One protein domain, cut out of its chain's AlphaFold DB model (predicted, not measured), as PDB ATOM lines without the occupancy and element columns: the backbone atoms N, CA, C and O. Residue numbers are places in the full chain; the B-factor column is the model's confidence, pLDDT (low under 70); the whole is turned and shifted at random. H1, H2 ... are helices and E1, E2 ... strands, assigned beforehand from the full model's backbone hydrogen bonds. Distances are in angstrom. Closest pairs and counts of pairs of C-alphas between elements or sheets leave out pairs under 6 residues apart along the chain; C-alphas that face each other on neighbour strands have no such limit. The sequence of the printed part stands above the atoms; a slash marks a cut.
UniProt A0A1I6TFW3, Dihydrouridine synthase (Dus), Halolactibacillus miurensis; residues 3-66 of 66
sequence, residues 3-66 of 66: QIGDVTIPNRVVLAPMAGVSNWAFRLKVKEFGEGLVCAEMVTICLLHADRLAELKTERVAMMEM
ATOM      1  N   GLN A   3      56.861  58.645 -46.823       94.56
ATOM      2  CA  GLN A   3      57.628  58.403 -45.597       94.56
ATOM      3  C   GLN A   3      56.905  58.980 -44.382       94.56
ATOM      4  O   GLN A   3      56.434  60.117 -44.425       94.56
ATOM      5  N   ILE A   4      56.816  58.181 -43.317       94.38
ATOM      6  CA  ILE A   4      56.253  58.562 -42.018       94.38
ATOM      7  C   ILE A   4      57.310  58.227 -40.962       94.38
ATOM      8  O   ILE A   4      57.553  57.054 -40.684       94.38
ATOM      9  N   GLY A   5      57.966  59.255 -40.414       94.81
ATOM     10  CA  GLY A   5      59.134  59.079 -39.546       94.81
ATOM     11  C   GLY A   5      60.208  58.232 -40.234       94.81
ATOM     12  O   GLY A   5      60.662  58.550 -41.336       94.81
ATOM     13  N   ASP A   6      60.542  57.108 -39.612       96.38
ATOM     14  CA  ASP A   6      61.602  56.202 -40.064       96.38
ATOM     15  C   ASP A   6      61.083  55.132 -41.045       96.38
ATOM     16  O   ASP A   6      61.852  54.346 -41.597       96.38
ATOM     17  N   VAL A   7      59.765  55.082 -41.276       93.44
ATOM     18  CA  VAL A   7      59.114  54.051 -42.088       93.44
ATOM     19  C   VAL A   7      58.900  54.552 -43.505       93.44
ATOM     20  O   VAL A   7      58.237  55.567 -43.738       93.44
ATOM     21  N   THR A   8      59.416  53.791 -44.471       94.31
ATOM     22  CA  THR A   8      59.197  54.068 -45.888       94.31
ATOM     23  C   THR A   8      58.103  53.187 -46.474       94.31
ATOM     24  O   THR A   8      58.139  51.964 -46.375       94.31
ATOM     25  N   ILE A   9      57.142  53.834 -47.123       94.69
ATOM     26  CA  ILE A   9      55.916  53.261 -47.662       94.69
ATOM     27  C   ILE A   9      55.993  53.316 -49.199       94.69
ATOM     28  O   ILE A   9      56.366  54.355 -49.773       94.69
ATOM     29  N   PRO A  10      55.656  52.222 -49.907       91.75
ATOM     30  CA  PRO A  10      55.861  52.135 -51.352       91.75
ATOM     31  C   PRO A  10      54.997  53.133 -52.138       91.75
ATOM     32  O   PRO A  10      55.443  53.661 -53.160       91.75
ATOM     33  N   ASN A  11      53.804  53.479 -51.642       93.31
ATOM     34  CA  ASN A  11      52.899  54.442 -52.271       93.31
ATOM     35  C   ASN A  11      52.114  55.278 -51.237       93.31
ATOM     36  O   ASN A  11      52.328  55.162 -50.036       93.31
ATOM     37  N   ARG A  12      51.247  56.179 -51.718       93.56
ATOM     38  CA  ARG A  12      50.448  57.108 -50.891       93.56
ATOM     39  C   ARG A  12      49.020  56.604 -50.630       93.56
ATOM     40  O   ARG A  12      48.127  57.414 -50.405       93.56
ATOM     41  N   VAL A  13      48.798  55.294 -50.703       93.44
ATOM     42  CA  VAL A  13      47.504  54.662 -50.425       93.44
ATOM     43  C   VAL A  13      47.597  53.955 -49.078       93.44
ATOM     44  O   VAL A  13      48.467  53.108 -48.876       93.44
ATOM     45  N   VAL A  14      46.715  54.334 -48.157       92.81
ATOM     46  CA  VAL A  14      46.691  53.849 -46.772       92.81
ATOM     47  C   VAL A  14      45.268  53.411 -46.449       92.81
ATOM     48  O   VAL A  14      44.337  54.200 -46.640       92.81
ATOM     49  N   LEU A  15      45.083  52.186 -45.958       93.31
ATOM     50  CA  LEU A  15      43.793  51.740 -45.447       93.31
ATOM     51  C   LEU A  15      43.525  52.385 -44.087       93.31
ATOM     52  O   LEU A  15      44.304  52.233 -43.145       93.31
ATOM     53  N   ALA A  16      42.382  53.057 -43.970       91.56
ATOM     54  CA  ALA A  16      41.920  53.590 -42.697       91.56
ATOM     55  C   ALA A  16      41.445  52.460 -41.755       91.56
ATOM     56  O   ALA A  16      40.822  51.495 -42.212       91.56
ATOM     57  N   PRO A  17      41.683  52.575 -40.437       91.12
ATOM     58  CA  PRO A  17      41.116  51.644 -39.469       91.12
ATOM     59  C   PRO A  17      39.598  51.852 -39.373       91.12
ATOM     60  O   PRO A  17      39.132  52.947 -39.058       91.12
ATOM     61  N   MET A  18      38.821  50.799 -39.638       89.75
ATOM     62  CA  MET A  18      37.358  50.811 -39.580       89.75
ATOM     63  C   MET A  18      36.868  49.673 -38.686       89.75
ATOM     64  O   MET A  18      37.148  48.507 -38.958       89.75
ATOM     65  N   ALA A  19      36.132  50.032 -37.634       84.88
ATOM     66  CA  ALA A  19      35.667  49.111 -36.604       84.88
ATOM     67  C   ALA A  19      34.776  47.987 -37.170       84.88
ATOM     68  O   ALA A  19      33.730  48.285 -37.748       84.88
ATOM     69  N   GLY A  20      35.152  46.720 -36.987       82.12
ATOM     70  CA  GLY A  20      34.428  45.549 -37.495       82.12
ATOM     71  C   GLY A  20      34.463  45.375 -39.017       82.12
ATOM     72  O   GLY A  20      33.674  44.606 -39.563       82.12
ATOM     73  N   VAL A  21      35.330  46.112 -39.718       87.69
ATOM     74  CA  VAL A  21      35.501  46.017 -41.180       87.69
ATOM     75  C   VAL A  21      36.943  45.681 -41.519       87.69
ATOM     76  O   VAL A  21      37.197  44.788 -42.326       87.69
ATOM     77  N   SER A  22      37.900  46.369 -40.893       89.69
ATOM     78  CA  SER A  22      39.329  46.192 -41.147       89.69
ATOM     79  C   SER A  22      39.889  44.945 -40.451       89.69
ATOM     80  O   SER A  22      40.961  45.021 -39.850       89.69
ATOM     81  N   ASN A  23      39.200  43.807 -40.561       89.69
ATOM     82  CA  ASN A  23      39.568  42.521 -39.970       89.69
ATOM     83  C   ASN A  23      40.762  41.859 -40.671       89.69
ATOM     84  O   ASN A  23      41.266  42.346 -41.692       89.69
ATOM     85  N   TRP A  24      41.251  40.745 -40.125       88.38
ATOM     86  CA  TRP A  24      42.428  40.062 -40.674       88.38
ATOM     87  C   TRP A  24      42.302  39.727 -42.171       88.38
ATOM     88  O   TRP A  24      43.201  40.048 -42.956       88.38
ATOM     89  N   ALA A  25      41.186  39.119 -42.579       90.94
ATOM     90  CA  ALA A  25      40.964  38.710 -43.965       90.94
ATOM     91  C   ALA A  25      40.920  39.915 -44.914       90.94
ATOM     92  O   ALA A  25      41.545  39.892 -45.976       90.94
ATOM     93  N   PHE A  26      40.240  40.991 -44.515       92.19
ATOM     94  CA  PHE A  26      40.163  42.219 -45.292       92.19
ATOM     95  C   PHE A  26      41.552  42.833 -45.494       92.19
ATOM     96  O   PHE A  26      41.950  43.091 -46.628       92.19
ATOM     97  N   ARG A  27      42.341  42.970 -44.421       92.69
ATOM     98  CA  ARG A  27      43.705  43.530 -44.485       92.69
ATOM     99  C   ARG A  27      44.634  42.730 -45.398       92.69
ATOM    100  O   ARG A  27      45.426  43.323 -46.129       92.69
ATOM    101  N   LEU A  28      44.527  41.399 -45.396       93.00
ATOM    102  CA  LEU A  28      45.278  40.558 -46.331       93.00
ATOM    103  C   LEU A  28      44.900  40.853 -47.785       93.00
ATOM    104  O   LEU A  28      45.787  41.056 -48.613       93.00
ATOM    105  N   LYS A  29      43.600  40.938 -48.089       93.94
ATOM    106  CA  LYS A  29      43.130  41.253 -49.443       93.94
ATOM    107  C   LYS A  29      43.584  42.638 -49.895       93.94
ATOM    108  O   LYS A  29      44.084  42.759 -51.007       93.94
ATOM    109  N   VAL A  30      43.459  43.671 -49.062       92.50
ATOM    110  CA  VAL A  30      43.867  45.037 -49.447       92.50
ATOM    111  C   VAL A  30      45.380  45.120 -49.693       92.50
ATOM    112  O   VAL A  30      45.807  45.736 -50.673       92.50
ATOM    113  N   LYS A  31      46.187  44.386 -48.917       91.31
ATOM    114  CA  LYS A  31      47.627  44.254 -49.169       91.31
ATOM    115  C   LYS A  31      47.935  43.637 -50.541       91.31
ATOM    116  O   LYS A  31      48.859  44.092 -51.213       91.31
ATOM    117  N   GLU A  32      47.163  42.642 -50.982       93.06
ATOM    118  CA  GLU A  32      47.301  42.045 -52.323       93.06
ATOM    119  C   GLU A  32      46.959  43.030 -53.453       93.06
ATOM    120  O   GLU A  32      47.525  42.932 -54.541       93.06
ATOM    121  N   PHE A  33      46.086  44.012 -53.205       91.31
ATOM    122  CA  PHE A  33      45.714  45.040 -54.186       91.31
ATOM    123  C   PHE A  33      46.745  46.175 -54.336       91.31
ATOM    124  O   PHE A  33      46.513  47.115 -55.098       91.31
ATOM    125  N   GLY A  34      47.899  46.094 -53.667       87.44
ATOM    126  CA  GLY A  34      48.997  47.050 -53.847       87.44
ATOM    127  C   GLY A  34      48.899  48.292 -52.963       87.44
ATOM    128  O   GLY A  34      49.418  49.351 -53.313       87.44
ATOM    129  N   GLU A  35      48.246  48.182 -51.813       84.75
ATOM    130  CA  GLU A  35      48.259  49.204 -50.771       84.75
ATOM    131  C   GLU A  35      49.674  49.496 -50.234       84.75
ATOM    132  O   GLU A  35      50.534  48.617 -50.166       84.75
ATOM    133  N   GLY A  36      49.912  50.747 -49.829       86.69
ATOM    134  CA  GLY A  36      51.162  51.171 -49.212       86.69
ATOM    135  C   GLY A  36      51.288  50.793 -47.739       86.69
ATOM    136  O   GLY A  36      52.322  50.260 -47.334       86.69
ATOM    137  N   LEU A  37      50.268  51.085 -46.932       92.75
ATOM    138  CA  LEU A  37      50.288  50.887 -45.479       92.75
ATOM    139  C   LEU A  37      48.914  50.483 -44.942       92.75
ATOM    140  O   LEU A  37      48.013  51.316 -44.943       92.75
ATOM    141  N   VAL A  38      48.828  49.278 -44.368       93.31
ATOM    142  CA  VAL A  38      47.601  48.718 -43.777       93.31
ATOM    143  C   VAL A  38      47.511  49.003 -42.290       93.31
ATOM    144  O   VAL A  38      48.411  48.635 -41.534       93.31
ATOM    145  N   CYS A  39      46.397  49.593 -41.854       91.69
ATOM    146  CA  CYS A  39      46.122  49.825 -40.439       91.69
ATOM    147  C   CYS A  39      45.184  48.751 -39.877       91.69
ATOM    148  O   CYS A  39      44.171  48.402 -40.486       91.69
ATOM    149  N   ALA A  40      45.518  48.239 -38.694       89.06
ATOM    150  CA  ALA A  40      44.615  47.414 -37.903       89.06
ATOM    151  C   ALA A  40      43.668  48.289 -37.073       89.06
ATOM    152  O   ALA A  40      43.944  49.462 -36.812       89.06
ATOM    153  N   GLU A  41      42.554  47.702 -36.650       89.88
ATOM    154  CA  GLU A  41      41.647  48.325 -35.694       89.88
ATOM    155  C   GLU A  41      42.311  48.527 -34.326       89.88
ATOM    156  O   GLU A  41      43.269  47.845 -33.952       89.88
ATOM    157  N   MET A  42      41.783  49.477 -33.555       89.44
ATOM    158  CA  MET A  42      42.226  49.685 -32.182       89.44
ATOM    159  C   MET A  42      41.779  48.505 -31.311       89.44
ATOM    160  O   MET A  42      40.601  48.161 -31.297       89.44
ATOM    161  N   VAL A  43      42.694  47.939 -30.521       87.31
ATOM    162  CA  VAL A  43      42.437  46.738 -29.701       87.31
ATOM    163  C   VAL A  43      41.231  46.900 -28.766       87.31
ATOM    164  O   VAL A  43      40.433  45.978 -28.626       87.31
ATOM    165  N   THR A  44      41.047  48.076 -28.160       88.00
ATOM    166  CA  THR A  44      39.877  48.379 -27.315       88.00
ATOM    167  C   THR A  44      38.557  48.325 -28.080       88.00
ATOM    168  O   THR A  44      37.554  47.884 -27.530       88.00
ATOM    169  N   ILE A  45      38.547  48.749 -29.346       85.38
ATOM    170  CA  ILE A  45      37.368  48.656 -30.213       85.38
ATOM    171  C   ILE A  45      37.127  47.202 -30.627       85.38
ATOM    172  O   ILE A  45      35.979  46.761 -30.601       85.38
ATOM    173  N   CYS A  46      38.186  46.444 -30.940       85.62
ATOM    174  CA  CYS A  46      38.071  45.016 -31.245       85.62
ATOM    175  C   CYS A  46      37.421  44.247 -30.092       85.62
ATOM    176  O   CYS A  46      36.522  43.455 -30.336       85.62
ATOM    177  N   LEU A  47      37.817  44.517 -28.843       87.69
ATOM    178  CA  LEU A  47      37.214  43.883 -27.665       87.69
ATOM    179  C   LEU A  47      35.714  44.171 -27.555       87.69
ATOM    180  O   LEU A  47      34.922  43.239 -27.481       87.69
ATOM    181  N   LEU A  48      35.312  45.445 -27.632       86.81
ATOM    182  CA  LEU A  48      33.894  45.826 -27.578       86.81
ATOM    183  C   LEU A  48      33.071  45.166 -28.690       86.81
ATOM    184  O   LEU A  48      31.928  44.759 -28.482       86.81
ATOM    185  N   HIS A  49      33.642  45.080 -29.889       85.44
ATOM    186  CA  HIS A  49      32.977  44.455 -31.020       85.44
ATOM    187  C   HIS A  49      32.945  42.920 -30.866       85.44
ATOM    188  O   HIS A  49      31.948  42.301 -31.232       85.44
ATOM    189  N   ALA A  50      33.973  42.305 -30.272       87.19
ATOM    190  CA  ALA A  50      34.053  40.865 -30.039       87.19
ATOM    191  C   ALA A  50      33.060  40.411 -28.973       87.19
ATOM    192  O   ALA A  50      32.353  39.435 -29.212       87.19
ATOM    193  N   ASP A  51      32.941  41.155 -27.872       90.12
ATOM    194  CA  ASP A  51      31.951  40.896 -26.824       90.12
ATOM    195  C   ASP A  51      30.535  40.927 -27.415       90.12
ATOM    196  O   ASP A  51      29.765  39.977 -27.276       90.12
ATOM    197  N   ARG A  52      30.226  41.967 -28.202       89.44
ATOM    198  CA  ARG A  52      28.929  42.084 -28.882       89.44
ATOM    199  C   ARG A  52      28.671  40.936 -29.862       89.44
ATOM    200  O   ARG A  52      27.543  40.459 -29.976       89.44
ATOM    201  N   LEU A  53      29.685  40.507 -30.615       88.81
ATOM    202  CA  LEU A  53      29.541  39.388 -31.546       88.81
ATOM    203  C   LEU A  53      29.397  38.051 -30.819       88.81
ATOM    204  O   LEU A  53      28.645  37.215 -31.304       88.81
ATOM    205  N   ALA A  54      30.062  37.850 -29.682       91.00
ATOM    206  CA  ALA A  54      29.937  36.643 -28.867       91.00
ATOM    207  C   ALA A  54      28.552  36.525 -28.201       91.00
ATOM    208  O   ALA A  54      28.068  35.418 -27.975       91.00
ATOM    209  N   GLU A  55      27.880  37.651 -27.938       93.06
ATOM    210  CA  GLU A  55      26.480  37.663 -27.488       93.06
ATOM    211  C   GLU A  55      25.492  37.288 -28.607       93.06
ATOM    212  O   GLU A  55      24.452  36.681 -28.353       93.06
ATOM    213  N   LEU A  56      25.798  37.656 -29.856       93.00
ATOM    214  CA  LEU A  56      24.902  37.466 -31.005       93.00
ATOM    215  C   LEU A  56      25.190  36.185 -31.802       93.00
ATOM    216  O   LEU A  56      24.328  35.701 -32.539       93.00
ATOM    217  N   LYS A  57      26.412  35.663 -31.709       91.38
ATOM    218  CA  LYS A  57      26.954  34.550 -32.496       91.38
ATOM    219  C   LYS A  57      27.867  33.702 -31.610       91.38
ATOM    220  O   LYS A  57      28.326  34.130 -30.564       91.38
ATOM    221  N   THR A  58      28.185  32.485 -32.041       91.31
ATOM    222  CA  THR A  58      29.157  31.636 -31.333       91.31
ATOM    223  C   THR A  58      30.542  32.296 -31.304       91.31
ATOM    224  O   THR A  58      30.946  32.886 -32.307       91.31
ATOM    225  N   GLU A  59      31.315  32.114 -30.224       88.56
ATOM    226  CA  GLU A  59      32.682  32.659 -30.066       88.56
ATOM    227  C   GLU A  59      33.570  32.406 -31.291       88.56
ATOM    228  O   GLU A  59      34.293  33.287 -31.750       88.56
ATOM    229  N   ARG A  60      33.464  31.213 -31.888       89.12
ATOM    230  CA  ARG A  60      34.203  30.858 -33.104       89.12
ATOM    231  C   ARG A  60      33.915  31.807 -34.269       89.12
ATOM    232  O   ARG A  60      34.827  32.129 -35.018       89.12
ATOM    233  N   VAL A  61      32.659  32.212 -34.451       86.94
ATOM    234  CA  VAL A  61      32.258  33.124 -35.531       86.94
ATOM    235  C   VAL A  61      32.699  34.546 -35.205       86.94
ATOM    236  O   VAL A  61      33.254  35.207 -36.075       86.94
ATOM    237  N   ALA A  62      32.545  34.975 -33.948       86.69
ATOM    238  CA  ALA A  62      33.025  36.276 -33.484       86.69
ATOM    239  C   ALA A  62      34.533  36.454 -33.734       86.69
ATOM    240  O   ALA A  62      34.956  37.472 -34.271       86.69
ATOM    241  N   MET A  63      35.335  35.428 -33.436       83.69
ATOM    242  CA  MET A  63      36.783  35.439 -33.671       83.69
ATOM    243  C   MET A  63      37.176  35.424 -35.156       83.69
ATOM    244  O   MET A  63      38.271  35.861 -35.485       83.69
ATOM    245  N   MET A  64      36.327  34.914 -36.056       84.12
ATOM    246  CA  MET A  64      36.605  34.928 -37.503       84.12
ATOM    247  C   MET A  64      36.246  36.260 -38.171       84.12
ATOM    248  O   MET A  64      36.720  36.534 -39.271       84.12
ATOM    249  N   GLU A  65      35.376  37.054 -37.544       83.75
ATOM    250  CA  GLU A  65      34.963  38.368 -38.049       83.75
ATOM    251  C   GLU A  65      35.887  39.510 -37.574       83.75
ATOM    252  O   GLU A  65      35.815  40.600 -38.144       83.75
ATOM    253  N   MET A  66      36.779  39.229 -36.611       81.56
ATOM    254  CA  MET A  66      37.873  40.084 -36.094       81.56
ATOM    255  C   MET A  66      39.160  39.983 -36.928       81.56
ATOM    256  O   MET A  66      39.874  41.002 -37.099       81.56
TER     257      MET A  66
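This is residues 3 to 66 of the 66 residues of the protein "Dihydrouridine synthase (Dus)" of Halolactibacillus miurensis (UniProt A0A1I6TFW3). What would one see first? The model is a loose, elongated chain path: a small hook with the strand E1 stands at one end, and the helices H2 and H3 make a V at the other. Between them the unnamed residues 10 to 23 run away from the hook, H1 then folds back toward it, and the link from H1 to H2 turns outward again, where its residues 37 to 38 make a short parallel pairing with residues 14 to 15. What is it made of? The printed part has 64 residues, with one named strand and three named helices in the order E1, H1, H2, H3, and its class is mostly helix, with 30 of the 33 residues in named elements in helices. How spread out is it? It is loose, with a radius of gyration of the C-alphas of 13.9 A, and spans 41 by 22 by 13 A.

Where does the first element lie? E1 is residues 7 to 9, 6.5 A from first to last C-alpha, and C-alpha 7 is at (59.114, 54.051, -42.088). Where are the helices? H1 is residues 24 to 32, 12.8 A long, beginning with C-alpha 24 at (42.428, 40.062, -40.674). H2 is residues 43 to 56, the longest helix, 19.9 A from first to last C-alpha. H3 is residues 59 to 65, 10.1 A long, ending with C-alpha 65 at (34.963, 38.368, -38.049).

What stands beside E1? It pairs with no named strand, but its residues 7 to 8 pair with residues 3 to 4, antiparallel. E1 is apart from H1, H2 and H3. How do the helices stand to each other? H2 touches H3 with residues 50 to 54 alone; their closest C-alphas, those of Leu 53 and Ala 62, are 5.1 A apart. They run opposite ways at a steep tilt of 53 degrees. H1 and H2 are apart, while H1 and H3 are near each other, with 5 pairs of C-alphas within 10 A. What do the helices' backbones show? In H1, H2 and H3 every O i to N i+4 pair is within hydrogen-bond range.

How large is it? The two C-alphas farthest apart, those of Asp 6 and Leu 56, are 42.2 A apart. Which links are long? E1 to H1 is a long link of 14 residues, H1 to H2 a short one of 10, and H2 to H3 a tight one of 2. Is it whole, and how confident is the model? The printed part has no cut and ends at Met 66, the chain's last residue. Its mean pLDDT is 90.0, and no printed residue is under 70.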